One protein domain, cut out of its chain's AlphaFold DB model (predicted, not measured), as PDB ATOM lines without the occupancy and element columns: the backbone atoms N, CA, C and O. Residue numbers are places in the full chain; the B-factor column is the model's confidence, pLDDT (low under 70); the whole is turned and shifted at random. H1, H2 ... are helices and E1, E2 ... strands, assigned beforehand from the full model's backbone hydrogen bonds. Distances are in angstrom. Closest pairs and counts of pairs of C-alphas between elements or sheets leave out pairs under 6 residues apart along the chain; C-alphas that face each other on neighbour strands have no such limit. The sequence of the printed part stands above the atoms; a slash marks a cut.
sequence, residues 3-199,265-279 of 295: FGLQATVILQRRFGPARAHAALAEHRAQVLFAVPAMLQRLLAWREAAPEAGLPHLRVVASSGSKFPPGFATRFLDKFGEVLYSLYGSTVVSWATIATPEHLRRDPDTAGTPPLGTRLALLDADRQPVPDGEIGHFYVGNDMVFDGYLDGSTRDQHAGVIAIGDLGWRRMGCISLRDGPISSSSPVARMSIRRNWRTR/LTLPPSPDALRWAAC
ATOM      1  N   PHE A   3      15.150   1.919 -25.778       77.88
ATOM      2  CA  PHE A   3      16.137   1.370 -26.719       77.88
ATOM      3  C   PHE A   3      17.594   1.568 -26.279       77.88
ATOM      4  O   PHE A   3      18.400   0.662 -26.449       77.88
ATOM      5  N   GLY A   4      17.923   2.715 -25.671       79.88
ATOM      6  CA  GLY A   4      19.271   2.974 -25.144       79.88
ATOM      7  C   GLY A   4      19.629   2.079 -23.954       79.88
ATOM      8  O   GLY A   4      20.796   1.786 -23.737       79.88
ATOM      9  N   LEU A   5      18.613   1.595 -23.235       83.88
ATOM     10  CA  LEU A   5      18.741   0.652 -22.123       83.88
ATOM     11  C   LEU A   5      18.534  -0.804 -22.530       83.88
ATOM     12  O   LEU A   5      18.491  -1.671 -21.664       83.88
ATOM     13  N   GLN A   6      18.349  -1.065 -23.828       86.25
ATOM     14  CA  GLN A   6      18.019  -2.394 -24.352       86.25
ATOM     15  C   GLN A   6      16.814  -3.036 -23.637       86.25
ATOM     16  O   GLN A   6      16.706  -4.254 -23.524       86.25
ATOM     17  N   ALA A   7      15.892  -2.204 -23.153       87.94
ATOM     18  CA  ALA A   7      14.726  -2.648 -22.416       87.94
ATOM     19  C   ALA A   7      13.649  -3.183 -23.365       87.94
ATOM     20  O   ALA A   7      13.413  -2.638 -24.449       87.94
ATOM     21  N   THR A   8      12.934  -4.215 -22.923       91.19
ATOM     22  CA  THR A   8      11.753  -4.717 -23.624       91.19
ATOM     23  C   THR A   8      10.622  -3.694 -23.553       91.19
ATOM     24  O   THR A   8      10.226  -3.256 -22.472       91.19
ATOM     25  N   VAL A   9      10.075  -3.329 -24.713       92.75
ATOM     26  CA  VAL A   9       8.934  -2.414 -24.810       92.75
ATOM     27  C   VAL A   9       7.663  -3.215 -25.047       92.75
ATOM     28  O   VAL A   9       7.498  -3.838 -26.092       92.75
ATOM     29  N   ILE A  10       6.744  -3.159 -24.087       92.25
ATOM     30  CA  ILE A  10       5.421  -3.774 -24.199       92.25
ATOM     31  C   ILE A  10       4.453  -2.706 -24.698       92.25
ATOM     32  O   ILE A  10       4.222  -1.696 -24.031       92.25
ATOM     33  N   LEU A  11       3.888  -2.915 -25.885       92.69
ATOM     34  CA  LEU A  11       2.957  -1.977 -26.505       92.69
ATOM     35  C   LEU A  11       1.530  -2.514 -26.439       92.69
ATOM     36  O   LEU A  11       1.263  -3.678 -26.725       92.69
ATOM     37  N   GLN A  12       0.586  -1.637 -26.106       89.06
ATOM     38  CA  GLN A  12      -0.837  -1.953 -26.133       89.06
ATOM     39  C   GLN A  12      -1.558  -1.017 -27.094       89.06
ATOM     40  O   GLN A  12      -1.459   0.201 -26.984       89.06
ATOM     41  N   ARG A  13      -2.343  -1.590 -28.015       90.06
ATOM     42  CA  ARG A  13      -3.104  -0.817 -29.009       90.06
ATOM     43  C   ARG A  13      -4.102   0.149 -28.365       90.06
ATOM     44  O   ARG A  13      -4.326   1.244 -28.871       90.06
ATOM     45  N   ARG A  14      -4.748  -0.273 -27.275       90.25
ATOM     46  CA  ARG A  14      -5.699   0.535 -26.504       90.25
ATOM     47  C   ARG A  14      -5.484   0.293 -25.023       90.25
ATOM     48  O   ARG A  14      -5.293  -0.844 -24.602       90.25
ATOM     49  N   PHE A  15      -5.591   1.361 -24.245       92.19
ATOM     50  CA  PHE A  15      -5.530   1.270 -22.797       92.19
ATOM     51  C   PHE A  15      -6.839   0.726 -22.209       92.19
ATOM     52  O   PHE A  15      -7.915   1.302 -22.412       92.19
ATOM     53  N   GLY A  16      -6.716  -0.331 -21.414       93.06
ATOM     54  CA  GLY A  16      -7.737  -0.804 -20.485       93.06
ATOM     55  C   GLY A  16      -7.072  -1.149 -19.151       93.06
ATOM     56  O   GLY A  16      -6.015  -1.769 -19.183       93.06
ATOM     57  N   PRO A  17      -7.641  -0.764 -17.995       92.69
ATOM     58  CA  PRO A  17      -6.960  -0.885 -16.705       92.69
ATOM     59  C   PRO A  17      -6.628  -2.339 -16.341       92.69
ATOM     60  O   PRO A  17      -5.481  -2.618 -16.015       92.69
ATOM     61  N   ALA A  18      -7.573  -3.271 -16.512       91.00
ATOM     62  CA  ALA A  18      -7.338  -4.699 -16.279       91.00
ATOM     63  C   ALA A  18      -6.263  -5.279 -17.214       91.00
ATOM     64  O   ALA A  18      -5.360  -5.977 -16.775       91.00
ATOM     65  N   ARG A  19      -6.314  -4.934 -18.508       92.12
ATOM     66  CA  ARG A  19      -5.333  -5.385 -19.509       92.12
ATOM     67  C   ARG A  19      -3.942  -4.789 -19.267       92.12
ATOM     68  O   ARG A  19      -2.937  -5.445 -19.514       92.12
ATOM     69  N   ALA A  20      -3.872  -3.534 -18.830       92.69
ATOM     70  CA  ALA A  20      -2.618  -2.889 -18.465       92.69
ATOM     71  C   ALA A  20      -2.025  -3.559 -17.222       92.69
ATOM     72  O   ALA A  20      -0.857  -3.924 -17.241       92.69
ATOM     73  N   HIS A  21      -2.837  -3.786 -16.185       92.31
ATOM     74  CA  HIS A  21      -2.415  -4.506 -14.984       92.31
ATOM     75  C   HIS A  21      -1.916  -5.921 -15.308       92.31
ATOM     76  O   HIS A  21      -0.790  -6.249 -14.945       92.31
ATOM     77  N   ALA A  22      -2.686  -6.703 -16.073       91.12
ATOM     78  CA  ALA A  22      -2.301  -8.050 -16.487       91.12
ATOM     79  C   ALA A  22      -0.947  -8.061 -17.212       91.12
ATOM     80  O   ALA A  22      -0.074  -8.837 -16.847       91.12
ATOM     81  N   ALA A  23      -0.722  -7.138 -18.153       93.00
ATOM     82  CA  ALA A  23       0.557  -7.037 -18.856       93.00
ATOM     83  C   ALA A  23       1.720  -6.624 -17.936       93.00
ATOM     84  O   ALA A  23       2.840  -7.101 -18.114       93.00
ATOM     85  N   LEU A  24       1.478  -5.749 -16.950       93.56
ATOM     86  CA  LEU A  24       2.496  -5.387 -15.958       93.56
ATOM     87  C   LEU A  24       2.893  -6.595 -15.102       93.56
ATOM     88  O   LEU A  24       4.077  -6.778 -14.820       93.56
ATOM     89  N   ALA A  25       1.917  -7.415 -14.710       92.06
ATOM     90  CA  ALA A  25       2.140  -8.618 -13.918       92.06
ATOM     91  C   ALA A  25       2.824  -9.728 -14.736       92.06
ATOM     92  O   ALA A  25       3.878 -10.219 -14.337       92.06
ATOM     93  N   GLU A  26       2.264 -10.074 -15.898       93.50
ATOM     94  CA  GLU A  26       2.734 -11.147 -16.783       93.50
ATOM     95  C   GLU A  26       4.184 -10.931 -17.219       93.50
ATOM     96  O   GLU A  26       5.024 -11.822 -17.098       93.50
ATOM     97  N   HIS A  27       4.508  -9.718 -17.667       94.12
ATOM     98  CA  HIS A  27       5.845  -9.398 -18.156       94.12
ATOM     99  C   HIS A  27       6.773  -8.838 -17.075       94.12
ATOM    100  O   HIS A  27       7.881  -8.405 -17.395       94.12
ATOM    101  N   ARG A  28       6.335  -8.814 -15.806       93.75
ATOM    102  CA  ARG A  28       7.093  -8.250 -14.672       93.75
ATOM    103  C   ARG A  28       7.639  -6.851 -14.980       93.75
ATOM    104  O   ARG A  28       8.791  -6.529 -14.682       93.75
ATOM    105  N   ALA A  29       6.817  -6.032 -15.628       93.75
ATOM    106  CA  ALA A  29       7.239  -4.743 -16.146       93.75
ATOM    107  C   ALA A  29       7.583  -3.782 -15.000       93.75
ATOM    108  O   ALA A  29       6.814  -3.597 -14.058       93.75
ATOM    109  N   GLN A  30       8.747  -3.143 -15.105       94.06
ATOM    110  CA  GLN A  30       9.270  -2.257 -14.062       94.06
ATOM    111  C   GLN A  30       8.820  -0.805 -14.220       94.06
ATOM    112  O   GLN A  30       8.799  -0.057 -13.240       94.06
ATOM    113  N   VAL A  31       8.469  -0.408 -15.445       94.31
ATOM    114  CA  VAL A  31       8.150   0.975 -15.804       94.31
ATOM    115  C   VAL A  31       6.832   1.027 -16.568       94.31
ATOM    116  O   VAL A  31       6.658   0.333 -17.569       94.31
ATOM    117  N   LEU A  32       5.926   1.894 -16.127       94.75
ATOM    118  CA  LEU A  32       4.692   2.244 -16.821       94.75
ATOM    119  C   LEU A  32       4.740   3.713 -17.247       94.75
ATOM    120  O   LEU A  32       4.898   4.598 -16.412       94.75
ATOM    121  N   PHE A  33       4.517   3.980 -18.534       93.19
ATOM    122  CA  PHE A  33       4.235   5.329 -19.028       93.19
ATOM    123  C   PHE A  33       2.732   5.487 -19.226       93.19
ATOM    124  O   PHE A  33       2.127   4.784 -20.038       93.19
ATOM    125  N   ALA A  34       2.117   6.405 -18.485       92.44
ATOM    126  CA  ALA A  34       0.685   6.640 -18.585       92.44
ATOM    127  C   ALA A  34       0.321   8.072 -18.199       92.44
ATOM    128  O   ALA A  34       0.790   8.627 -17.212       92.44
ATOM    129  N   VAL A  35      -0.578   8.666 -18.974       91.75
ATOM    130  CA  VAL A  35      -1.130   9.999 -18.708       91.75
ATOM    131  C   VAL A  35      -2.082   9.984 -17.499       91.75
ATOM    132  O   VAL A  35      -2.685   8.940 -17.223       91.75
ATOM    133  N   PRO A  36      -2.317  11.122 -16.818       91.00
ATOM    134  CA  PRO A  36      -3.114  11.167 -15.585       91.00
ATOM    135  C   PRO A  36      -4.500  10.519 -15.701       91.00
ATOM    136  O   PRO A  36      -4.915   9.771 -14.822       91.00
ATOM    137  N   ALA A  37      -5.200  10.714 -16.822       90.94
ATOM    138  CA  ALA A  37      -6.509  10.095 -17.061       90.94
ATOM    139  C   ALA A  37      -6.464   8.551 -17.148       90.94
ATOM    140  O   ALA A  37      -7.430   7.880 -16.786       90.94
ATOM    141  N   MET A  38      -5.359   7.967 -17.631       94.38
ATOM    142  CA  MET A  38      -5.164   6.511 -17.628       94.38
ATOM    143  C   MET A  38      -4.901   6.011 -16.207       94.38
ATOM    144  O   MET A  38      -5.489   5.013 -15.796       94.38
ATOM    145  N   LEU A  39      -4.082   6.735 -15.441       94.62
ATOM    146  CA  LEU A  39      -3.769   6.382 -14.057       94.62
ATOM    147  C   LEU A  39      -4.984   6.496 -13.128       94.62
ATOM    148  O   LEU A  39      -5.170   5.630 -12.285       94.62
ATOM    149  N   GLN A  40      -5.867   7.478 -13.335       93.69
ATOM    150  CA  GLN A  40      -7.154   7.570 -12.629       93.69
ATOM    151  C   GLN A  40      -8.020   6.326 -12.842       93.69
ATOM    152  O   GLN A  40      -8.555   5.763 -11.891       93.69
ATOM    153  N   ARG A  41      -8.118   5.857 -14.091       93.81
ATOM    154  CA  ARG A  41      -8.861   4.634 -14.427       93.81
ATOM    155  C   ARG A  41      -8.201   3.384 -13.844       93.81
ATOM    156  O   ARG A  41      -8.909   2.468 -13.442       93.81
ATOM    157  N   LEU A  42      -6.868   3.341 -13.815       93.12
ATOM    158  CA  LEU A  42      -6.114   2.241 -13.214       93.12
ATOM    159  C   LEU A  42      -6.301   2.195 -11.692       93.12
ATOM    160  O   LEU A  42      -6.521   1.117 -11.150       93.12
ATOM    161  N   LEU A  43      -6.268   3.352 -11.024       93.00
ATOM    162  CA  LEU A  43      -6.510   3.474  -9.588       93.00
ATOM    163  C   LEU A  43      -7.929   3.036  -9.224       93.00
ATOM    164  O   LEU A  43      -8.081   2.161  -8.383       93.00
ATOM    165  N   ALA A  44      -8.945   3.567  -9.911       92.69
ATOM    166  CA  ALA A  44     -10.338   3.195  -9.666       92.69
ATOM    167  C   ALA A  44     -10.579   1.686  -9.847       92.69
ATOM    168  O   ALA A  44     -11.299   1.065  -9.072       92.69
ATOM    169  N   TRP A  45      -9.942   1.072 -10.850       92.06
ATOM    170  CA  TRP A  45     -10.003  -0.375 -11.046       92.06
ATOM    171  C   TRP A  45      -9.305  -1.150  -9.915       92.06
ATOM    172  O   TRP A  45      -9.867  -2.116  -9.411       92.06
ATOM    173  N   ARG A  46      -8.114  -0.708  -9.480       87.88
ATOM    174  CA  ARG A  46      -7.352  -1.318  -8.370       87.88
ATOM    175  C   ARG A  46      -8.114  -1.238  -7.045       87.88
ATOM    176  O   ARG A  46      -8.014  -2.134  -6.221       87.88
ATOM    177  N   GLU A  47      -8.876  -0.174  -6.832       89.00
ATOM    178  CA  GLU A  47      -9.705  -0.013  -5.633       89.00
ATOM    179  C   GLU A  47     -10.916  -0.948  -5.616       89.00
ATOM    180  O   GLU A  47     -11.334  -1.367  -4.542       89.00
ATOM    181  N   ALA A  48     -11.438  -1.312  -6.789       87.00
ATOM    182  CA  ALA A  48     -12.525  -2.276  -6.924       87.00
ATOM    183  C   ALA A  48     -12.054  -3.746  -6.882       87.00
ATOM    184  O   ALA A  48     -12.883  -4.637  -6.713       87.00
ATOM    185  N   ALA A  49     -10.752  -4.013  -7.046       75.44
ATOM    186  CA  ALA A  49     -10.175  -5.357  -7.121       75.44
ATOM    187  C   ALA A  49      -8.905  -5.472  -6.242       75.44
ATOM    188  O   ALA A  49      -7.804  -5.160  -6.704       75.44
ATOM    189  N   PRO A  50      -9.030  -5.914  -4.975       66.75
ATOM    190  CA  PRO A  50      -7.970  -5.775  -3.971       66.75
ATOM    191  C   PRO A  50      -6.756  -6.711  -4.122       66.75
ATOM    192  O   PRO A  50      -5.710  -6.412  -3.550       66.75
ATOM    193  N   GLU A  51      -6.829  -7.809  -4.884       58.47
ATOM    194  CA  GLU A  51      -5.855  -8.911  -4.719       58.47
ATOM    195  C   GLU A  51      -4.649  -8.934  -5.671       58.47
ATOM    196  O   GLU A  51      -3.789  -9.802  -5.561       58.47
ATOM    197  N   ALA A  52      -4.507  -7.975  -6.585       67.56
ATOM    198  CA  ALA A  52      -3.442  -8.042  -7.585       67.56
ATOM    199  C   ALA A  52      -2.342  -6.990  -7.335       67.56
ATOM    200  O   ALA A  52      -2.426  -5.834  -7.770       67.56
ATOM    201  N   GLY A  53      -1.302  -7.387  -6.595       79.06
ATOM    202  CA  GLY A  53      -0.083  -6.597  -6.386       79.06
ATOM    203  C   GLY A  53       0.793  -6.501  -7.643       79.06
ATOM    204  O   GLY A  53       0.716  -7.346  -8.530       79.06
ATOM    205  N   LEU A  54       1.639  -5.472  -7.720       89.38
ATOM    206  CA  LEU A  54       2.620  -5.283  -8.800       89.38
ATOM    207  C   LEU A  54       4.034  -5.126  -8.208       89.38
ATOM    208  O   LEU A  54       4.607  -4.043  -8.290       89.38
ATOM    209  N   PRO A  55       4.617  -6.177  -7.598       89.62
ATOM    210  CA  PRO A  55       5.874  -6.069  -6.844       89.62
ATOM    211  C   PRO A  55       7.089  -5.693  -7.706       89.62
ATOM    212  O   PRO A  55       8.101  -5.226  -7.193       89.62
ATOM    213  N   HIS A  56       7.007  -5.903  -9.022       92.69
ATOM    214  CA  HIS A  56       8.076  -5.554  -9.957       92.69
ATOM    215  C   HIS A  56       7.989  -4.118 -10.470       92.69
ATOM    216  O   HIS A  56       8.981  -3.620 -11.001       92.69
ATOM    217  N   LEU A  57       6.838  -3.454 -10.313       93.94
ATOM    218  CA  LEU A  57       6.649  -2.083 -10.762       93.94
ATOM    219  C   LEU A  57       7.439  -1.148  -9.847       93.94
ATOM    220  O   LEU A  57       7.215  -1.107  -8.643       93.94
ATOM    221  N   ARG A  58       8.367  -0.393 -10.433       93.75
ATOM    222  CA  ARG A  58       9.229   0.559  -9.719       93.75
ATOM    223  C   ARG A  58       8.908   2.000 -10.079       93.75
ATOM    224  O   ARG A  58       9.151   2.903  -9.289       93.75
ATOM    225  N   VAL A  59       8.397   2.214 -11.289       94.62
ATOM    226  CA  VAL A  59       8.224   3.548 -11.851       94.62
ATOM    227  C   VAL A  59       6.928   3.633 -12.641       94.62
ATOM    228  O   VAL A  59       6.672   2.862 -13.561       94.62
ATOM    229  N   VAL A  60       6.149   4.656 -12.339       95.62
ATOM    230  CA  VAL A  60       4.988   5.112 -13.083       95.62
ATOM    231  C   VAL A  60       5.256   6.554 -13.474       95.62
ATOM    232  O   VAL A  60       5.099   7.469 -12.670       95.62
ATOM    233  N   ALA A  61       5.685   6.755 -14.713       93.12
ATOM    234  CA  ALA A  61       5.945   8.075 -15.258       93.12
ATOM    235  C   ALA A  61       4.663   8.642 -15.875       93.12
ATOM    236  O   ALA A  61       4.094   8.066 -16.812       93.12
ATOM    237  N   SER A  62       4.222   9.791 -15.364       92.44
ATOM    238  CA  SER A  62       3.066  10.516 -15.880       92.44
ATOM    239  C   SER A  62       3.439  11.902 -16.362       92.44
ATOM    240  O   SER A  62       4.245  12.586 -15.749       92.44
ATOM    241  N   SER A  63       2.836  12.327 -17.467       87.50
ATOM    242  CA  SER A  63       2.999  13.676 -17.999       87.50
ATOM    243  C   SER A  63       1.743  14.109 -18.744       87.50
ATOM    244  O   SER A  63       0.933  13.280 -19.169       87.50
ATOM    245  N   GLY A  64       1.609  15.416 -18.947       78.50
ATOM    246  CA  GLY A  64       0.639  15.998 -19.870       78.50
ATOM    247  C   GLY A  64      -0.593  16.630 -19.229       78.50
ATOM    248  O   GLY A  64      -1.329  17.299 -19.940       78.50
ATOM    249  N   SER A  65      -0.838  16.481 -17.932       82.44
ATOM    250  CA  SER A  65      -1.857  17.264 -17.216       82.44
ATOM    251  C   SER A  65      -1.607  17.237 -15.710       82.44
ATOM    252  O   SER A  65      -0.854  16.398 -15.220       82.44
ATOM    253  N   LYS A  66      -2.223  18.176 -14.982       81.25
ATOM    254  CA  LYS A  66      -2.203  18.186 -13.517       81.25
ATOM    255  C   LYS A  66      -3.007  16.999 -12.977       81.25
ATOM    256  O   LYS A  66      -4.015  16.599 -13.571       81.25
ATOM    257  N   PHE A  67      -2.558  16.425 -11.865       86.31
ATOM    258  CA  PHE A  67      -3.332  15.410 -11.162       86.31
ATOM    259  C   PHE A  67      -4.560  16.038 -10.487       86.31
ATOM    260  O   PHE A  67      -4.496  17.184 -10.046       86.31
ATOM    261  N   PRO A  68      -5.689  15.318 -10.389       86.94
ATOM    262  CA  PRO A  68      -6.786  15.754  -9.537       86.94
ATOM    263  C   PRO A  68      -6.340  15.859  -8.069       86.94
ATOM    264  O   PRO A  68      -5.474  15.084  -7.648       86.94
ATOM    265  N   PRO A  69      -6.974  16.729  -7.266       85.25
ATOM    266  CA  PRO A  69      -6.688  16.830  -5.838       85.25
ATOM    267  C   PRO A  69      -6.757  15.467  -5.137       85.25
ATOM    268  O   PRO A  69      -7.678  14.679  -5.368       85.25
ATOM    269  N   GLY A  70      -5.756  15.162  -4.307       87.12
ATOM    270  CA  GLY A  70      -5.663  13.907  -3.548       87.12
ATOM    271  C   GLY A  70      -5.377  12.645  -4.377       87.12
ATOM    272  O   GLY A  70      -5.241  11.560  -3.807       87.12
ATOM    273  N   PHE A  71      -5.257  12.746  -5.707       92.19
ATOM    274  CA  PHE A  71      -4.964  11.594  -6.562       92.19
ATOM    275  C   PHE A  71      -3.577  11.006  -6.281       92.19
ATOM    276  O   PHE A  71      -3.461   9.792  -6.140       92.19
ATOM    277  N   ALA A  72      -2.544  11.851  -6.196       91.94
ATOM    278  CA  ALA A  72      -1.167  11.395  -6.021       91.94
ATOM    279  C   ALA A  72      -1.006  10.588  -4.723       91.94
ATOM    280  O   ALA A  72      -0.511   9.468  -4.766       91.94
ATOM    281  N   THR A  73      -1.527  11.100  -3.604       92.25
ATOM    282  CA  THR A  73      -1.523  10.414  -2.304       92.25
ATOM    283  C   THR A  73      -2.205   9.049  -2.384       92.25
ATOM    284  O   THR A  73      -1.583   8.036  -2.083       92.25
ATOM    285  N   ARG A  74      -3.441   8.990  -2.899       93.00
ATOM    286  CA  ARG A  74      -4.181   7.723  -3.036       93.00
ATOM    287  C   ARG A  74      -3.484   6.723  -3.950       93.00
ATOM    288  O   ARG A  74      -3.521   5.519  -3.704       93.00
ATOM    289  N   PHE A  75      -2.873   7.208  -5.029       93.38
ATOM    290  CA  PHE A  75      -2.127   6.357  -5.942       93.38
ATOM    291  C   PHE A  75      -0.906   5.754  -5.244       93.38
ATOM    292  O   PHE A  75      -0.708   4.543  -5.321       93.38
ATOM    293  N   LEU A  76      -0.136   6.574  -4.526       93.00
ATOM    294  CA  LEU A  76       1.021   6.134  -3.749       93.00
ATOM    295  C   LEU A  76       0.628   5.142  -2.644       93.00
ATOM    296  O   LEU A  76       1.302   4.134  -2.461       93.00
ATOM    297  N   ASP A  77      -0.511   5.336  -1.977       91.75
ATOM    298  CA  ASP A  77      -1.006   4.404  -0.951       91.75
ATOM    299  C   ASP A  77      -1.378   3.024  -1.517       91.75
ATOM    300  O   ASP A  77      -1.255   2.008  -0.834       91.75
ATOM    301  N   LYS A  78      -1.834   2.958  -2.775       90.50
ATOM    302  CA  LYS A  78      -2.250   1.697  -3.418       90.50
ATOM    303  C   LYS A  78      -1.139   1.018  -4.212       90.50
ATOM    304  O   LYS A  78      -1.115  -0.211  -4.315       90.50
ATOM    305  N   PHE A  79      -0.263   1.784  -4.852       89.44
ATOM    306  CA  PHE A  79       0.784   1.275  -5.745       89.44
ATOM    307  C   PHE A  79       2.191   1.364  -5.143       89.44
ATOM    308  O   PHE A  79       3.108   0.784  -5.716       89.44
ATOM    309  N   GLY A  80       2.354   2.015  -3.989       91.12
ATOM    310  CA  GLY A  80       3.644   2.286  -3.364       91.12
ATOM    311  C   GLY A  80       4.320   3.535  -3.933       91.12
ATOM    312  O   GLY A  80       3.749   4.264  -4.746       91.12
ATOM    313  N   GLU A  81       5.570   3.757  -3.526       93.56
ATOM    314  CA  GLU A  81       6.402   4.905  -3.911       93.56
ATOM    315  C   GLU A  81       6.938   4.780  -5.348       93.56
ATOM    316  O   GLU A  81       8.139   4.698  -5.596       93.56
ATOM    317  N   VAL A  82       6.022   4.718  -6.314       94.38
ATOM    318  CA  VAL A  82       6.334   4.469  -7.727       94.38
ATOM    319  C   VAL A  82       5.905   5.609  -8.645       94.38
ATOM    320  O   VAL A  82       6.228   5.568  -9.823       94.38
ATOM    321  N   LEU A  83       5.167   6.617  -8.170       94.75
ATOM    322  CA  LEU A  83       4.616   7.674  -9.026       94.75
ATOM    323  C   LEU A  83       5.608   8.820  -9.256       94.75
ATOM    324  O   LEU A  83       6.068   9.446  -8.308       94.75
ATOM    325  N   TYR A  84       5.854   9.148 -10.525       93.56
ATOM    326  CA  TYR A  84       6.683  10.273 -10.951       93.56
ATOM    327  C   TYR A  84       5.879  11.202 -11.863       93.56
ATOM    328  O   TYR A  84       5.343  10.770 -12.890       93.56
ATOM    329  N   SER A  85       5.818  12.485 -11.506       91.94
ATOM    330  CA  SER A  85       5.193  13.522 -12.334       91.94
ATOM    331  C   SER A  85       6.255  14.230 -13.161       91.94
ATOM    332  O   SER A  85       7.168  14.838 -12.612       91.94
ATOM    333  N   LEU A  86       6.146  14.156 -14.481       90.00
ATOM    334  CA  LEU A  86       7.036  14.820 -15.423       90.00
ATOM    335  C   LEU A  86       6.326  16.051 -15.977       90.00
ATOM    336  O   LEU A  86       5.351  15.935 -16.732       90.00
ATOM    337  N   TYR A  87       6.842  17.230 -15.652       87.56
ATOM    338  CA  TYR A  87       6.395  18.475 -16.252       87.56
ATOM    339  C   TYR A  87       7.358  18.893 -17.361       87.56
ATOM    340  O   TYR A  87       8.581  18.856 -17.222       87.56
ATOM    341  N   GLY A  88       6.791  19.262 -18.503       83.00
ATOM    342  CA  GLY A  88       7.550  19.554 -19.703       83.00
ATOM    343  C   GLY A  88       6.689  20.133 -20.814       83.00
ATOM    344  O   GLY A  88       5.451  20.128 -20.776       83.00
ATOM    345  N   SER A  89       7.373  20.629 -21.837       77.31
ATOM    346  CA  SER A  89       6.773  21.216 -23.027       77.31
ATOM    347  C   SER A  89       7.528  20.742 -24.258       77.31
ATOM    348  O   SER A  89       8.695  20.378 -24.175       77.31
ATOM    349  N   THR A  90       6.894  20.799 -25.427       74.62
ATOM    350  CA  THR A  90       7.533  20.423 -26.699       74.62
ATOM    351  C   THR A  90       8.766  21.268 -27.019       74.62
ATOM    352  O   THR A  90       9.569  20.862 -27.843       74.62
ATOM    353  N   VAL A  91       8.906  22.434 -26.377       70.00
ATOM    354  CA  VAL A  91      10.020  23.371 -26.586       70.00
ATOM    355  C   VAL A  91      11.213  23.165 -25.649       70.00
ATOM    356  O   VAL A  91      12.276  23.714 -25.886       70.00
ATOM    357  N   VAL A  92      11.045  22.411 -24.564       71.12
ATOM    358  CA  VAL A  92      12.126  22.170 -23.590       71.12
ATOM    359  C   VAL A  92      12.192  20.704 -23.177       71.12
ATOM    360  O   VAL A  92      12.834  20.373 -22.193       71.12
ATOM    361  N   SER A  93      11.508  19.812 -23.898       76.62
ATOM    362  CA  SER A  93      11.338  18.400 -23.547       76.62
ATOM    363  C   SER A  93      10.792  18.219 -22.120       76.62
ATOM    364  O   SER A  93       9.569  18.229 -21.942       76.62
ATOM    365  N   TRP A  94      11.655  18.126 -21.100       77.00
ATOM    366  CA  TRP A  94      11.292  18.034 -19.682       77.00
ATOM    367  C   TRP A  94      11.907  19.182 -18.875       77.00
ATOM    368  O   TRP A  94      13.109  19.438 -18.943       77.00
ATOM    369  N   ALA A  95      11.063  19.847 -18.091       82.81
ATOM    370  CA  ALA A  95      11.422  20.977 -17.247       82.81
ATOM    371  C   ALA A  95      11.681  20.539 -15.801       82.81
ATOM    372  O   ALA A  95      12.719  20.873 -15.238       82.81
ATOM    373  N   THR A  96      10.768  19.766 -15.207       87.88
ATOM    374  CA  THR A  96      10.876  19.315 -13.811       87.88
ATOM    375  C   THR A  96      10.301  17.915 -13.613       87.88
ATOM    376  O   THR A  96       9.489  17.432 -14.409       87.88
ATOM    377  N   ILE A  97      10.741  17.260 -12.538       90.31
ATOM    378  CA  ILE A  97      10.307  15.927 -12.124       90.31
ATOM    379  C   ILE A  97       9.904  15.965 -10.646       90.31
ATOM    380  O   ILE A  97      10.719  16.277  -9.775       90.31
ATOM    381  N   ALA A  98       8.656  15.605 -10.347       90.81
ATOM    382  CA  ALA A  98       8.210  15.317  -8.986       90.81
ATOM    383  C   ALA A  98       8.402  13.827  -8.695       90.81
ATOM    384  O   ALA A  98       7.851  12.978  -9.402       90.81
ATOM    385  N   THR A  99       9.193  13.520  -7.668       91.75
ATOM    386  CA  THR A  99       9.391  12.164  -7.150       91.75
ATOM    387  C   THR A  99       8.225  11.780  -6.231       91.75
ATOM    388  O   THR A  99       7.479  12.665  -5.796       91.75
ATOM    389  N   PRO A 100       8.068  10.491  -5.881       91.38
ATOM    390  CA  PRO A 100       7.084  10.058  -4.890       91.38
ATOM    391  C   PRO A 100       7.172  10.853  -3.577       91.38
ATOM    392  O   PRO A 100       6.164  11.310  -3.050       91.38
ATOM    393  N   GLU A 101       8.387  11.135  -3.112       90.50
ATOM    394  CA  GLU A 101       8.652  11.921  -1.903       90.50
ATOM    395  C   GLU A 101       8.216  13.386  -2.036       90.50
ATOM    396  O   GLU A 101       7.652  13.954  -1.097       90.50
ATOM    397  N   HIS A 102       8.435  14.005  -3.202       90.19
ATOM    398  CA  HIS A 102       7.909  15.342  -3.485       90.19
ATOM    399  C   HIS A 102       6.378  15.332  -3.445       90.19
ATOM    400  O   HIS A 102       5.783  16.173  -2.779       90.19
ATOM    401  N   LEU A 103       5.748  14.336  -4.076       89.12
ATOM    402  CA  LEU A 103       4.291  14.189  -4.126       89.12
ATOM    403  C   LEU A 103       3.666  13.837  -2.763       89.12
ATOM    404  O   LEU A 103       2.508  14.171  -2.520       89.12
ATOM    405  N   ARG A 104       4.416  13.185  -1.863       89.75
ATOM    406  CA  ARG A 104       4.023  12.948  -0.462       89.75
ATOM    407  C   ARG A 104       3.982  14.243   0.346       89.75
ATOM    408  O   ARG A 104       3.087  14.408   1.169       89.75
ATOM    409  N   ARG A 105       4.954  15.135   0.131       88.12
ATOM    410  CA  ARG A 105       5.038  16.434   0.820       88.12
ATOM    411  C   ARG A 105       4.043  17.443   0.254       88.12
ATOM    412  O   ARG A 105       3.393  18.151   1.015       88.12
ATOM    413  N   ASP A 106       3.936  17.503  -1.070       86.06
ATOM    414  CA  ASP A 106       3.050  18.407  -1.796       86.06
ATOM    415  C   ASP A 106       2.484  17.711  -3.052       86.06
ATOM    416  O   ASP A 106       3.170  17.618  -4.072       86.06
ATOM    417  N   PRO A 107       1.232  17.217  -3.011       84.31
ATOM    418  CA  PRO A 107       0.615  16.499  -4.128       84.31
ATOM    419  C   PRO A 107       0.484  17.305  -5.428       84.31
ATOM    420  O   PRO A 107       0.330  16.709  -6.495       84.31
ATOM    421  N   ASP A 108       0.527  18.638  -5.345       82.31
ATOM    422  CA  ASP A 108       0.344  19.547  -6.478       82.31
ATOM    423  C   ASP A 108       1.669  20.070  -7.052       82.31
ATOM    424  O   ASP A 108       1.671  20.881  -7.984       82.31
ATOM    425  N   THR A 109       2.808  19.611  -6.529       87.44
ATOM    426  CA  THR A 109       4.118  20.065  -6.993       87.44
ATOM    427  C   THR A 109       4.480  19.533  -8.383       87.44
ATOM    428  O   THR A 109       4.238  18.377  -8.737       87.44
ATOM    429  N   ALA A 110       5.140  20.381  -9.173       85.31
ATOM    430  CA  ALA A 110       5.829  19.998 -10.401       85.31
ATOM    431  C   ALA A 110       7.242  19.440 -10.127       85.31
ATOM    432  O   ALA A 110       7.899  18.959 -11.052       85.31
ATOM    433  N   GLY A 111       7.705  19.469  -8.871       88.25
ATOM    434  CA  GLY A 111       8.970  18.884  -8.435       88.25
ATOM    435  C   GLY A 111      10.189  19.755  -8.721       88.25
ATOM    436  O   GLY A 111      10.120  20.979  -8.631       88.25
ATOM    437  N   THR A 112      11.316  19.121  -9.040       88.88
ATOM    438  CA  THR A 112      12.628  19.776  -9.185       88.88
ATOM    439  C   THR A 112      13.199  19.582 -10.589       88.88
ATOM    440  O   THR A 112      12.873  18.585 -11.242       88.88
ATOM    441  N   PRO A 113      14.054  20.491 -11.089       88.50
ATOM    442  CA  PRO A 113      14.701  20.294 -12.381       88.50
ATOM    443  C   PRO A 113      15.620  19.056 -12.364       88.50
ATOM    444  O   PRO A 113      16.330  18.827 -11.378       88.50
ATOM    445  N   PRO A 114      15.596  18.223 -13.423       84.56
ATOM    446  CA  PRO A 114      16.497  17.082 -13.542       84.56
ATOM    447  C   PRO A 114      17.932  17.511 -13.889       84.56
ATOM    448  O   PRO A 114      18.192  18.661 -14.241       84.56
ATOM    449  N   LEU A 115      18.870  16.560 -13.826       82.44
ATOM    450  CA  LEU A 115      20.263  16.773 -14.231       82.44
ATOM    451  C   LEU A 115      20.353  17.355 -15.649       82.44
ATOM    452  O   LEU A 115      19.703  16.860 -16.567       82.44
ATOM    453  N   GLY A 116      21.183  18.385 -15.816       78.25
ATOM    454  CA  GLY A 116      21.379  19.050 -17.107       78.25
ATOM    455  C   GLY A 116      20.270  20.036 -17.478       78.25
ATOM    456  O   GLY A 116      20.390  20.714 -18.493       78.25
ATOM    457  N   THR A 117      19.228  20.172 -16.650       83.69
ATOM    458  CA  THR A 117      18.199  21.198 -16.810       83.69
ATOM    459  C   THR A 117      18.404  22.308 -15.786       83.69
ATOM    460  O   THR A 117      18.486  22.070 -14.585       83.69
ATOM    461  N   ARG A 118      18.452  23.545 -16.272       84.81
ATOM    462  CA  ARG A 118      18.429  24.770 -15.477       84.81
ATOM    463  C   ARG A 118      17.038  25.362 -15.548       84.81
ATOM    464  O   ARG A 118      16.460  25.463 -16.630       84.81
ATOM    465  N   LEU A 119      16.521  25.769 -14.399       86.12
ATOM    466  CA  LEU A 119      15.237  26.440 -14.283       86.12
ATOM    467  C   LEU A 119      15.433  27.744 -13.518       86.12
ATOM    468  O   LEU A 119      16.036  27.738 -12.445       86.12
ATOM    469  N   ALA A 120      14.908  28.828 -14.082       87.06
ATOM    470  CA  ALA A 120      14.865  30.152 -13.482       87.06
ATOM    471  C   ALA A 120      13.418  30.661 -13.466       87.06
ATOM    472  O   ALA A 120      12.653  30.433 -14.409       87.06
ATOM    473  N   LEU A 121      13.050  31.340 -12.382       88.12
ATOM    474  CA  LEU A 121      11.808  32.095 -12.273       88.12
ATOM    475  C   LEU A 121      12.164  33.575 -12.351       88.12
ATOM    476  O   LEU A 121      12.890  34.059 -11.486       88.12
ATOM    477  N   LEU A 122      11.684  34.258 -13.388       87.94
ATOM    478  CA  LEU A 122      12.015  35.660 -13.646       87.94
ATOM    479  C   LEU A 122      10.762  36.542 -13.612       87.94
ATOM    480  O   LEU A 122       9.677  36.096 -13.994       87.94
ATOM    481  N   ASP A 123      10.906  37.785 -13.170       87.62
ATOM    482  CA  ASP A 123       9.871  38.814 -13.261       87.62
ATOM    483  C   ASP A 123       9.833  39.479 -14.657       87.62
ATOM    484  O   ASP A 123      10.450  39.012 -15.619       87.62
ATOM    485  N   ALA A 124       9.062  40.564 -14.784       84.62
ATOM    486  CA  ALA A 124       8.939  41.324 -16.029       84.62
ATOM    487  C   ALA A 124      10.244  42.037 -16.438       84.62
ATOM    488  O   ALA A 124      10.491  42.209 -17.631       84.62
ATOM    489  N   ASP A 125      11.087  42.385 -15.464       83.81
ATOM    490  CA  ASP A 125      12.386  43.039 -15.648       83.81
ATOM    491  C   ASP A 125      13.530  42.016 -15.805       83.81
ATOM    492  O   ASP A 125      14.716  42.365 -15.807       83.81
ATOM    493  N   ARG A 126      13.168  40.735 -15.987       83.06
ATOM    494  CA  ARG A 126      14.071  39.584 -16.128       83.06
ATOM    495  C   ARG A 126      14.969  39.377 -14.907       83.06
ATOM    496  O   ARG A 126      16.035  38.774 -15.028       83.06
ATOM    497  N   GLN A 127      14.533  39.838 -13.738       86.00
ATOM    498  CA  GLN A 127      15.211  39.598 -12.473       86.00
ATOM    499  C   GLN A 127      14.657  38.340 -11.791       86.00
ATOM    500  O   GLN A 127      13.475  38.020 -11.942       86.00
ATOM    501  N   PRO A 128      15.493  37.584 -11.059       85.81
ATOM    502  CA  PRO A 128      15.046  36.421 -10.299       85.81
ATOM    503  C   PRO A 128      14.021  36.795  -9.228       85.81
ATOM    504  O   PRO A 128      14.250  37.718  -8.448       85.81
ATOM    505  N   VAL A 129      12.933  36.029  -9.137       88.19
ATOM    506  CA  VAL A 129      11.940  36.211  -8.066       88.19
ATOM    507  C   VAL A 129      12.313  35.415  -6.802       88.19
ATOM    508  O   VAL A 129      12.839  34.299  -6.913       88.19
ATOM    509  N   PRO A 130      12.024  35.940  -5.597       86.50
ATOM    510  CA  PRO A 130      12.169  35.213  -4.335       86.50
ATOM    511  C   PRO A 130      11.268  33.971  -4.210       86.50
ATOM    512  O   PRO A 130      10.295  33.783  -4.945       86.50
ATOM    513  N   ASP A 131      11.553  33.120  -3.218       85.56
ATOM    514  CA  ASP A 131      10.685  31.992  -2.852       85.56
ATOM    515  C   ASP A 131       9.283  32.468  -2.474       85.56
ATOM    516  O   ASP A 131       9.111  33.425  -1.727       85.56
ATOM    517  N   GLY A 132       8.270  31.744  -2.946       84.19
ATOM    518  CA  GLY A 132       6.867  32.072  -2.712       84.19
ATOM    519  C   GLY A 132       6.294  33.132  -3.654       84.19
ATOM    520  O   GLY A 132       5.070  33.235  -3.739       84.19
ATOM    521  N   GLU A 133       7.126  33.857  -4.404       87.06
ATOM    522  CA  GLU A 133       6.664  34.849  -5.374       87.06
ATOM    523  C   GLU A 133       6.413  34.247  -6.759       87.06
ATOM    524  O   GLU A 133       7.004  33.241  -7.162       87.06
ATOM    525  N   ILE A 134       5.479  34.857  -7.489       88.81
ATOM    526  CA  ILE A 134       5.070  34.388  -8.812       88.81
ATOM    527  C   ILE A 134       6.027  34.955  -9.859       88.81
ATOM    528  O   ILE A 134       6.078  36.165 -10.052       88.81
ATOM    529  N   GLY A 135       6.698  34.068 -10.591       87.31
ATOM    530  CA  GLY A 135       7.550  34.405 -11.727       87.31
ATOM    531  C   GLY A 135       7.185  33.635 -12.994       87.31
ATOM    532  O   GLY A 135       6.411  32.670 -12.986       87.31
ATOM    533  N   HIS A 136       7.771  34.069 -14.104       88.12
ATOM    534  CA  HIS A 136       7.732  33.394 -15.395       88.12
ATOM    535  C   HIS A 136       8.762  32.266 -15.450       88.12
ATOM    536  O   HIS A 136       9.925  32.463 -15.100       88.12
ATOM    537  N   PHE A 137       8.353  31.088 -15.934       86.19
ATOM    538  CA  PHE A 137       9.268  29.958 -16.100       86.19
ATOM    539  C   PHE A 137      10.169  30.111 -17.317       86.19
ATOM    540  O   PHE A 137       9.699  30.095 -18.463       86.19
ATOM    541  N   TYR A 138      11.468  30.097 -17.046       84.75
ATOM    542  CA  TYR A 138      12.516  29.951 -18.038       84.75
ATOM    543  C   TYR A 138      13.291  28.661 -17.790       84.75
ATOM    544  O   TYR A 138      13.703  28.369 -16.666       84.75
ATOM    545  N   VAL A 139      13.485  27.870 -18.844       85.00
ATOM    546  CA  VAL A 139      14.184  26.585 -18.764       85.00
ATOM    547  C   VAL A 139      15.223  26.466 -19.865       85.00
ATOM    548  O   VAL A 139      14.933  26.726 -21.030       85.00
ATOM    549  N   GLY A 140      16.426  26.046 -19.493       82.38
ATOM    550  CA  GLY A 140      17.507  25.707 -20.415       82.38
ATOM    551  C   GLY A 140      17.996  24.292 -20.143       82.38
ATOM    552  O   GLY A 140      18.165  23.908 -18.990       82.38
ATOM    553  N   ASN A 141      18.204  23.499 -21.184       77.38
ATOM    554  CA  ASN A 141      18.788  22.159 -21.095       77.38
ATOM    555  C   ASN A 141      19.565  21.848 -22.373       77.38
ATOM    556  O   ASN A 141      19.540  22.647 -23.286       77.38
ATOM    557  N   ASP A 142      20.228  20.702 -22.489       70.56
ATOM    558  CA  ASP A 142      20.935  20.355 -23.739       70.56
ATOM    559  C   ASP A 142      19.997  19.802 -24.833       70.56
ATOM    560  O   ASP A 142      20.432  19.444 -25.924       70.56
ATOM    561  N   MET A 143      18.688  19.735 -24.557       62.03
ATOM    562  CA  MET A 143      17.637  19.303 -25.486       62.03
ATOM    563  C   MET A 143      16.812  20.492 -26.003       62.03
ATOM    564  O   MET A 143      15.606  20.353 -26.240       62.03
ATOM    565  N   VAL A 144      17.434  21.671 -26.116       61.41
ATOM    566  CA  VAL A 144      16.731  22.903 -26.485       61.41
ATOM    567  C   VAL A 144      16.102  22.776 -27.865       61.41
ATOM    568  O   VAL A 144      16.680  22.250 -28.810       61.41
ATOM    569  N   PHE A 145      14.895  23.308 -27.970       64.44
ATOM    570  CA  PHE A 145      14.215  23.552 -29.225       64.44
ATOM    571  C   PHE A 145      14.958  24.580 -30.090       64.44
ATOM    572  O   PHE A 145      15.052  25.749 -29.716       64.44
ATOM    573  N   ASP A 146      15.407  24.153 -31.271       62.16
ATOM    574  CA  ASP A 146      16.131  25.001 -32.234       62.16
ATOM    575  C   ASP A 146      15.270  26.118 -32.851       62.16
ATOM    576  O   ASP A 146      15.796  27.095 -33.382       62.16
ATOM    577  N   GLY A 147      13.941  25.996 -32.794       64.06
ATOM    578  CA  GLY A 147      13.014  26.966 -33.374       64.06
ATOM    579  C   GLY A 147      11.802  26.315 -34.030       64.06
ATOM    580  O   GLY A 147      11.758  25.106 -34.274       64.06
ATOM    581  N   TYR A 148      10.773  27.121 -34.287       72.62
ATOM    582  CA  TYR A 148       9.610  26.685 -35.049       72.62
ATOM    583  C   TYR A 148       9.968  26.603 -36.538       72.62
ATOM    584  O   TYR A 148      10.845  27.310 -37.030       72.62
ATOM    585  N   LEU A 149       9.255  25.751 -37.279       70.69
ATOM    586  CA  LEU A 149       9.464  25.586 -38.725       70.69
ATOM    587  C   LEU A 149       9.185  26.869 -39.528       70.69
ATOM    588  O   LEU A 149       9.651  26.989 -40.656       70.69
ATOM    589  N   ASP A 150       8.439  27.815 -38.954       72.12
ATOM    590  CA  ASP A 150       8.183  29.141 -39.530       72.12
ATOM    591  C   ASP A 150       9.319  30.151 -39.270       72.12
ATOM    592  O   ASP A 150       9.213  31.311 -39.662       72.12
ATOM    593  N   GLY A 151      10.406  29.719 -38.624       64.69
ATOM    594  CA  GLY A 151      11.558  30.551 -38.282       64.69
ATOM    595  C   GLY A 151      11.376  31.384 -37.014       64.69
ATOM    596  O   GLY A 151      12.314  32.065 -36.605       64.69
ATOM    597  N   SER A 152      10.209  31.330 -36.362       72.81
ATOM    598  CA  SER A 152      10.018  31.984 -35.071       72.81
ATOM    599  C   SER A 152      10.689  31.194 -33.946       72.81
ATOM    600  O   SER A 152      10.753  29.961 -33.947       72.81
ATOM    601  N   THR A 153      11.186  31.905 -32.943       69.75
ATOM    602  CA  THR A 153      11.705  31.321 -31.706       69.75
ATOM    603  C   THR A 153      10.912  31.864 -30.524       69.75
ATOM    604  O   THR A 153      10.157  32.832 -30.633       69.75
ATOM    605  N   ARG A 154      11.012  31.188 -29.379       70.69
ATOM    606  CA  ARG A 154      10.468  31.718 -28.126       70.69
ATOM    607  C   ARG A 154      11.430  32.721 -27.514       70.69
ATOM    608  O   ARG A 154      12.612  32.685 -27.835       70.69
ATOM    609  N   ASP A 155      10.919  33.557 -26.611       76.12
ATOM    610  CA  ASP A 155      11.758  34.444 -25.803       76.12
ATOM    611  C   ASP A 155      12.851  33.619 -25.116       76.12
ATOM    612  O   ASP A 155      12.564  32.659 -24.390       76.12
ATOM    613  N   GLN A 156      14.097  33.968 -25.425       75.62
ATOM    614  CA  GLN A 156      15.283  33.375 -24.835       75.62
ATOM    615  C   GLN A 156      16.008  34.465 -24.062       75.62
ATOM    616  O   GLN A 156      16.203  35.576 -24.558       75.62
ATOM    617  N   HIS A 157      16.450  34.132 -22.861       73.94
ATOM    618  CA  HIS A 157      17.229  35.024 -22.023       73.94
ATOM    619  C   HIS A 157      18.371  34.223 -21.407       73.94
ATOM    620  O   HIS A 157      18.117  33.164 -20.855       73.94
ATOM    621  N   ALA A 158      19.625  34.666 -21.548       73.38
ATOM    622  CA  ALA A 158      20.795  34.037 -20.912       73.38
ATOM    623  C   ALA A 158      20.871  32.486 -21.035       73.38
ATOM    624  O   ALA A 158      21.219  31.772 -20.090       73.38
ATOM    625  N   GLY A 159      20.507  31.941 -22.207       73.19
ATOM    626  CA  GLY A 159      20.529  30.496 -22.484       73.19
ATOM    627  C   GLY A 159      19.353  29.689 -21.913       73.19
ATOM    628  O   GLY A 159      19.389  28.459 -21.953       73.19
ATOM    629  N   VAL A 160      18.312  30.348 -21.399       78.50
ATOM    630  CA  VAL A 160      17.052  29.725 -20.965       78.50
ATOM    631  C   VAL A 160      15.875  30.212 -21.818       78.50
ATOM    632  O   VAL A 160      15.839  31.361 -22.255       78.50
ATOM    633  N   ILE A 161      14.905  29.333 -22.074       82.06
ATOM    634  CA  ILE A 161      13.739  29.592 -22.929       82.06
ATOM    635  C   ILE A 161      12.471  29.730 -22.091       82.06
ATOM    636  O   ILE A 161      12.186  28.890 -21.235       82.06
ATOM    637  N   ALA A 162      11.657  30.739 -22.404       82.25
ATOM    638  CA  ALA A 162      10.349  30.927 -21.794       82.25
ATOM    639  C   ALA A 162       9.383  29.774 -22.136       82.25
ATOM    640  O   ALA A 162       9.027  29.518 -23.297       82.25
ATOM    641  N   ILE A 163       8.872  29.097 -21.106       79.19
ATOM    642  CA  ILE A 163       7.824  28.076 -21.269       79.19
ATOM    643  C   ILE A 163       6.451  28.738 -21.449       79.19
ATOM    644  O   ILE A 163       5.608  28.219 -22.192       79.19
ATOM    645  N   GLY A 164       6.266  29.918 -20.852       77.31
ATOM    646  CA  GLY A 164       5.026  30.694 -20.893       77.31
ATOM    647  C   GLY A 164       4.041  30.365 -19.770       77.31
ATOM    648  O   GLY A 164       2.941  30.913 -19.772       77.31
ATOM    649  N   ASP A 165       4.439  29.506 -18.830       81.81
ATOM    650  CA  ASP A 165       3.694  29.224 -17.607       81.81
ATOM    651  C   ASP A 165       4.184  30.138 -16.467       81.81
ATOM    652  O   ASP A 165       5.307  30.653 -16.502       81.81
ATOM    653  N   LEU A 166       3.327  30.336 -15.463       85.62
ATOM    654  CA  LEU A 166       3.614  31.093 -14.244       85.62
ATOM    655  C   LEU A 166       3.612  30.159 -13.039       85.62
ATOM    656  O   LEU A 166       2.791  29.240 -12.952       85.62
ATOM    657  N   GLY A 167       4.482  30.425 -12.076       86.94
ATOM    658  CA  GLY A 167       4.534  29.650 -10.846       86.94
ATOM    659  C   GLY A 167       5.466  30.258  -9.824       86.94
ATOM    660  O   GLY A 167       6.001  31.342 -10.027       86.94
ATOM    661  N   TRP A 168       5.622  29.555  -8.715       88.06
ATOM    662  CA  TRP A 168       6.453  29.982  -7.601       88.06
ATOM    663  C   TRP A 168       7.275  28.809  -7.082       88.06
ATOM    664  O   TRP A 168       6.948  27.635  -7.302       88.06
ATOM    665  N   ARG A 169       8.352  29.133  -6.370       87.50
ATOM    666  CA  ARG A 169       9.148  28.150  -5.635       87.50
ATOM    667  C   ARG A 169       8.566  27.980  -4.235       87.50
ATOM    668  O   ARG A 169       8.333  28.963  -3.539       87.50
ATOM    669  N   ARG A 170       8.333  26.738  -3.812       83.44
ATOM    670  CA  ARG A 170       7.926  26.400  -2.444       83.44
ATOM    671  C   ARG A 170       8.681  25.164  -1.980       83.44
ATOM    672  O   ARG A 170       8.618  24.123  -2.625       83.44
ATOM    673  N   MET A 171       9.380  25.272  -0.847       78.19
ATOM    674  CA  MET A 171      10.115  24.154  -0.229       78.19
ATOM    675  C   MET A 171      11.108  23.482  -1.199       78.19
ATOM    676  O   MET A 171      11.184  22.259  -1.282       78.19
ATOM    677  N   GLY A 172      11.825  24.286  -1.994       79.06
ATOM    678  CA  GLY A 172      12.775  23.799  -3.002       79.06
ATOM    679  C   GLY A 172      12.143  23.127  -4.227       79.06
ATOM    680  O   GLY A 172      12.863  22.761  -5.151       79.06
ATOM    681  N   CYS A 173      10.815  22.999  -4.269       82.75
ATOM    682  CA  CYS A 173      10.073  22.461  -5.399       82.75
ATOM    683  C   CYS A 173       9.316  23.565  -6.140       82.75
ATOM    684  O   CYS A 173       9.076  24.662  -5.629       82.75
ATOM    685  N   ILE A 174       8.933  23.256  -7.368       85.50
ATOM    686  CA  ILE A 174       8.202  24.154  -8.245       85.50
ATOM    687  C   ILE A 174       6.702  23.891  -8.137       85.50
ATOM    688  O   ILE A 174       6.266  22.743  -8.221       85.50
ATOM    689  N   SER A 175       5.911  24.956  -8.026       85.56
ATOM    690  CA  SER A 175       4.449  24.890  -8.069       85.56
ATOM    691  C   SER A 175       3.911  25.789  -9.176       85.56
ATOM    692  O   SER A 175       4.359  26.922  -9.356       85.56
ATOM    693  N   LEU A 176       2.957  25.266  -9.948       83.12
ATOM    694  CA  LEU A 176       2.340  25.973 -11.071       83.12
ATOM    695  C   LEU A 176       1.086  26.717 -10.605       83.12
ATOM    696  O   LEU A 176       0.290  26.182  -9.831       83.12
ATOM    697  N   ARG A 177       0.878  27.934 -11.117       80.62
ATOM    698  CA  ARG A 177      -0.347  28.701 -10.868       80.62
ATOM    699  C   ARG A 177      -1.465  28.244 -11.800       80.62
ATOM    700  O   ARG A 177      -1.351  28.360 -13.016       80.62
ATOM    701  N   ASP A 178      -2.585  27.821 -11.220       59.03
ATOM    702  CA  ASP A 178      -3.822  27.587 -11.963       59.03
ATOM    703  C   ASP A 178      -4.475  28.945 -12.287       59.03
ATOM    704  O   ASP A 178      -5.024  29.618 -11.414       59.03
ATOM    705  N   GLY A 179      -4.379  29.404 -13.538       42.97
ATOM    706  CA  GLY A 179      -4.991  30.666 -13.964       42.97
ATOM    707  C   GLY A 179      -4.770  30.985 -15.446       42.97
ATOM    708  O   GLY A 179      -3.849  30.442 -16.058       42.97
ATOM    709  N   PRO A 180      -5.620  31.833 -16.059       30.30
ATOM    710  CA  PRO A 180      -5.485  32.197 -17.462       30.30
ATOM    711  C   PRO A 180      -4.157  32.926 -17.679       30.30
ATOM    712  O   PRO A 180      -3.898  33.981 -17.101       30.30
ATOM    713  N   ILE A 181      -3.315  32.325 -18.514       36.66
ATOM    714  CA  ILE A 181      -2.064  32.896 -19.005       36.66
ATOM    715  C   ILE A 181      -2.387  34.256 -19.645       36.66
ATOM    716  O   ILE A 181      -3.359  34.370 -20.397       36.66
ATOM    717  N   SER A 182      -1.572  35.273 -19.348       26.86
ATOM    718  CA  SER A 182      -1.580  36.570 -20.035       26.86
ATOM    719  C   SER A 182      -1.792  36.394 -21.547       26.86
ATOM    720  O   SER A 182      -1.166  35.545 -22.191       26.86
ATOM    721  N   SER A 183      -2.704  37.185 -22.114       25.05
ATOM    722  CA  SER A 183      -3.233  37.081 -23.484       25.05
ATOM    723  C   SER A 183      -2.191  37.218 -24.605       25.05
ATOM    724  O   SER A 183      -2.531  37.004 -25.770       25.05
ATOM    725  N   SER A 184      -0.938  37.538 -24.273       27.34
ATOM    726  CA  SER A 184       0.176  37.709 -25.209       27.34
ATOM    727  C   SER A 184       0.983  36.433 -25.490       27.34
ATOM    728  O   SER A 184       1.726  36.399 -26.468       27.34
ATOM    729  N   SER A 185       0.828  35.356 -24.707       27.19
ATOM    730  CA  SER A 185       1.545  34.095 -24.959       27.19
ATOM    731  C   SER A 185       0.738  33.157 -25.874       27.19
ATOM    732  O   SER A 185      -0.422  32.857 -25.575       27.19
ATOM    733  N   PRO A 186       1.314  32.588 -26.955       30.34
ATOM    734  CA  PRO A 186       0.619  31.625 -27.819       30.34
ATOM    735  C   PRO A 186       0.147  30.348 -27.089       30.34
ATOM    736  O   PRO A 186      -0.690  29.620 -27.635       30.34
ATOM    737  N   VAL A 187       0.621  30.109 -25.857       36.09
ATOM    738  CA  VAL A 187       0.202  29.022 -24.951       36.09
ATOM    739  C   VAL A 187      -1.144  29.313 -24.266       36.09
ATOM    740  O   VAL A 187      -1.876  28.376 -23.957       36.09
ATOM    741  N   ALA A 188      -1.550  30.584 -24.144       26.59
ATOM    742  CA  ALA A 188      -2.785  31.009 -23.469       26.59
ATOM    743  C   ALA A 188      -4.083  30.466 -24.093       26.59
ATOM    744  O   ALA A 188      -5.140  30.488 -23.469       26.59
ATOM    745  N   ARG A 189      -4.024  29.946 -25.327       26.83
ATOM    746  CA  ARG A 189      -5.171  29.323 -26.015       26.83
ATOM    747  C   ARG A 189      -5.115  27.798 -26.061       26.83
ATOM    748  O   ARG A 189      -5.927  27.195 -26.767       26.83
ATOM    749  N   MET A 190      -4.165  27.165 -25.374       35.94
ATOM    750  CA  MET A 190      -3.975  25.718 -25.439       35.94
ATOM    751  C   MET A 190      -4.634  25.029 -24.242       35.94
ATOM    752  O   MET A 190      -4.118  25.050 -23.132       35.94
ATOM    753  N   SER A 191      -5.785  24.398 -24.476       34.19
ATOM    754  CA  SER A 191      -6.458  23.556 -23.483       34.19
ATOM    755  C   SER A 191      -6.084  22.099 -23.730       34.19
ATOM    756  O   SER A 191      -6.086  21.634 -24.872       34.19
ATOM    757  N   ILE A 192      -5.773  21.359 -22.665       45.22
ATOM    758  CA  ILE A 192      -5.541  19.920 -22.753       45.22
ATOM    759  C   ILE A 192      -6.883  19.213 -22.579       45.22
ATOM    760  O   ILE A 192      -7.334  18.964 -21.462       45.22
ATOM    761  N   ARG A 193      -7.555  18.898 -23.692       30.19
ATOM    762  CA  ARG A 193      -8.796  18.106 -23.686       30.19
ATOM    763  C   ARG A 193      -8.482  16.677 -24.101       30.19
ATOM    764  O   ARG A 193      -7.884  16.445 -25.145       30.19
ATOM    765  N   ARG A 194      -8.895  15.701 -23.282       35.16
ATOM    766  CA  ARG A 194      -8.593  14.268 -23.492       35.16
ATOM    767  C   ARG A 194      -7.089  13.979 -23.681       35.16
ATOM    768  O   ARG A 194      -6.741  13.078 -24.433       35.16
ATOM    769  N   ASN A 195      -6.213  14.737 -23.014       41.84
ATOM    770  CA  ASN A 195      -4.747  14.656 -23.135       41.84
ATOM    771  C   ASN A 195      -4.166  15.019 -24.512       41.84
ATOM    772  O   ASN A 195      -3.013  14.709 -24.794       41.84
ATOM    773  N   TRP A 196      -4.930  15.738 -25.336       30.28
ATOM    774  CA  TRP A 196      -4.430  16.402 -26.536       30.28
ATOM    775  C   TRP A 196      -4.281  17.892 -26.256       30.28
ATOM    776  O   TRP A 196      -5.210  18.519 -25.742       30.28
ATOM    777  N   ARG A 197      -3.115  18.462 -26.589       40.72
ATOM    778  CA  ARG A 197      -2.924  19.917 -26.598       40.72
ATOM    779  C   ARG A 197      -3.688  20.473 -27.795       40.72
ATOM    780  O   ARG A 197      -3.241  20.344 -28.931       40.72
ATOM    781  N   THR A 198      -4.838  21.076 -27.534       33.09
ATOM    782  CA  THR A 198      -5.673  21.663 -28.578       33.09
ATOM    783  C   THR A 198      -5.635  23.172 -28.437       33.09
ATOM    784  O   THR A 198      -6.011  23.718 -27.398       33.09
ATOM    785  N   ARG A 199      -5.197  23.864 -29.490       36.72
ATOM    786  CA  ARG A 199      -5.350  25.315 -29.569       36.72
ATOM    787  C   ARG A 199      -6.807  25.617 -29.899       36.72
ATOM    788  O   ARG A 199      -7.292  25.240 -30.963       36.72
ATOM    789  N   LEU A 265      21.761  31.467  -9.323       50.72
ATOM    790  CA  LEU A 265      20.382  31.728  -9.754       50.72
ATOM    791  C   LEU A 265      19.681  30.496 -10.338       50.72
ATOM    792  O   LEU A 265      18.494  30.539 -10.666       50.72
ATOM    793  N   THR A 266      20.404  29.382 -10.467       57.66
ATOM    794  CA  THR A 266      19.884  28.121 -11.001       57.66
ATOM    795  C   THR A 266      19.697  27.105  -9.887       57.66
ATOM    796  O   THR A 266      20.591  26.896  -9.073       57.66
ATOM    797  N   LEU A 267      18.540  26.436  -9.853       54.75
ATOM    798  CA  LEU A 267      18.362  25.312  -8.936       54.75
ATOM    799  C   LEU A 267      19.348  24.192  -9.308       54.75
ATOM    800  O   LEU A 267      19.333  23.744 -10.460       54.75
ATOM    801  N   PRO A 268      20.183  23.721  -8.363       52.16
ATOM    802  CA  PRO A 268      21.025  22.569  -8.613       52.16
ATOM    803  C   PRO A 268      20.146  21.326  -8.830       52.16
ATOM    804  O   PRO A 268      19.064  21.211  -8.240       52.16
ATOM    805  N   PRO A 269      20.587  20.382  -9.672       53.31
ATOM    806  CA  PRO A 269      19.859  19.142  -9.902       53.31
ATOM    807  C   PRO A 269      19.759  18.338  -8.602       53.31
ATOM    808  O   PRO A 269      20.729  18.247  -7.845       53.31
ATOM    809  N   SER A 270      18.592  17.749  -8.328       48.94
ATOM    810  CA  SER A 270      18.400  16.978  -7.097       48.94
ATOM    811  C   SER A 270      19.217  15.671  -7.110       48.94
ATOM    812  O   SER A 270      19.376  15.055  -8.171       48.94
ATOM    813  N   PRO A 271      19.709  15.191  -5.949       45.34
ATOM    814  CA  PRO A 271      20.439  13.926  -5.859       45.34
ATOM    815  C   PRO A 271      19.649  12.717  -6.384       45.34
ATOM    816  O   PRO A 271      20.227  11.784  -6.931       45.34
ATOM    817  N   ASP A 272      18.320  12.736  -6.291       50.19
ATOM    818  CA  ASP A 272      17.474  11.639  -6.775       50.19
ATOM    819  C   ASP A 272      17.195  11.713  -8.282       50.19
ATOM    820  O   ASP A 272      17.005  10.680  -8.930       50.19
ATOM    821  N   ALA A 273      17.306  12.900  -8.892       42.78
ATOM    822  CA  ALA A 273      17.403  13.011 -10.344       42.78
ATOM    823  C   ALA A 273      18.683  12.341 -10.882       42.78
ATOM    824  O   ALA A 273      18.668  11.839 -12.008       42.78
ATOM    825  N   LEU A 274      19.761  12.254 -10.080       39.81
ATOM    826  CA  LEU A 274      20.968  11.493 -10.447       39.81
ATOM    827  C   LEU A 274      20.688   9.990 -10.519       39.81
ATOM    828  O   LEU A 274      21.183   9.335 -11.431       39.81
ATOM    829  N   ARG A 275      19.863   9.435  -9.619       42.09
ATOM    830  CA  ARG A 275      19.474   8.010  -9.665       42.09
ATOM    831  C   ARG A 275      18.676   7.691 -10.930       42.09
ATOM    832  O   ARG A 275      18.897   6.657 -11.557       42.09
ATOM    833  N   TRP A 276      17.805   8.610 -11.343       45.19
ATOM    834  CA  TRP A 276      17.050   8.494 -12.591       45.19
ATOM    835  C   TRP A 276      17.942   8.611 -13.838       45.19
ATOM    836  O   TRP A 276      17.831   7.795 -14.752       45.19
ATOM    837  N   ALA A 277      18.859   9.585 -13.866       38.09
ATOM    838  CA  ALA A 277      19.823   9.748 -14.955       38.09
ATOM    839  C   ALA A 277      20.782   8.545 -15.063       38.09
ATOM    840  O   ALA A 277      21.083   8.099 -16.170       38.09
ATOM    841  N   ALA A 278      21.190   7.965 -13.929       33.09
ATOM    842  CA  ALA A 278      22.046   6.782 -13.862       33.09
ATOM    843  C   ALA A 278      21.348   5.507 -14.363       33.09
ATOM    844  O   ALA A 278      21.977   4.702 -15.043       33.09
ATOM    845  N   CYS A 279      20.035   5.349 -14.147       37.66
ATOM    846  CA  CYS A 279      19.272   4.286 -14.810       37.66
ATOM    847  C   CYS A 279      19.279   4.411 -16.344       37.66
ATOM    848  O   CYS A 279      18.967   3.432 -17.009       37.66
TER     849      CYS A 279
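AT A GLANCE: This is residues 3 to 199 and 265 to 279 of the 295 residues of the protein "AMP-binding domain-containing protein" of Tetrasphaera australiensis Ben110 (UniProt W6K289). Two lobes make the length of this model: a strongly twisted sheet, order E5 E9 E8 E7 E6, all antiparallel, and a smaller mixed sheet, order E1 E2 E3 E4, with H2, H3 and H4 on it and H1 beyond H2. The lobes join at E4 and E5, while the hairpin E10 and E11 and the helix H6 lie outside both sheets. The printed part has 212 residues with six named helices and eleven named strands, in the order H1 E1 H2 E2 H3 E3 E4 H4 E5 E6 E7 E8 E9 H5 E10 E11 H6; the class is mixed, with under half of the residues in named elements. It is compact, with a radius of gyration of the C-alphas of 18.1 A and spans of 56 by 38 by 34 A.

IN THESE COORDINATES: Begin with E8, residues 160 to 170, from C-alpha 160 at (17.052, 29.725, -20.965) over 20.9 A. In the same sheet look for E7 (135 to 140, 15.8 A), E6 (118 to 122), E9 (173 to 176) and E5 (109 to 111). The other sheet holds E1 (31 to 33), E2 (59 to 63), E3 (83 to 87) and E4 (96 to 98). Find H1 (17 to 26, 14.1 A) at C-alpha 17, (-6.960, -0.885, -16.705), then H2 (36 to 48, 18.6 A), H3 (71 to 79), H4 (100 to 105), H5 (186 to 189), E10 (190 to 193), E11 (196 to 199) and H6 (271 to 278), ending at C-alpha 278, (22.046, 6.782, -13.862).

HOW THE PARTS SIT: E6 E7 E8 E9 form a meander, each strand the antiparallel neighbour of the one before; see N 138 and O 120, 2.9 A, N 163 and O 137, 2.9 A, and N 175 and O 168, 3.0 A. E8 bends by 102 degrees at residue 164. For E5 and E9, see N 110 and O 174, 2.8 A. The C-alphas of Ala 98 in E4 and Gly 111 in E5 are the closest of the two, 3.7 A. E1, H2, E2 and E2, H3, E3 are strand-helix-strand units, parallel neighbour strands with a helix between, with right-handed crossovers; see N 61 and O 32, 2.9 A, and N 84 and O 60, 2.8 A. E3 and E4 form a hairpin, with N 98 and O 85 at 2.8 A. H1 and H2 touch about perpendicular, 81 degrees, closest at C-alphas 17 and 42, 4.8 A. Every O i to N i+4 pair is within hydrogen-bond range in H1, H2, H3 and H4, and 3 of 4 in H6; H5 is too short for one.

THE WHOLE: The farthest C-alphas, Glu 51 and Asp 125, are 56.1 A apart. Residues 200 to 264 are not printed, a gap of 33.1 A between C-alphas 199 and 265. The links E6 to E7 and E7 to E8 are long. Mean pLDDT of the printed part is 77.3; 47 residues are under 70, among them 178 to 199 and 265 to 279.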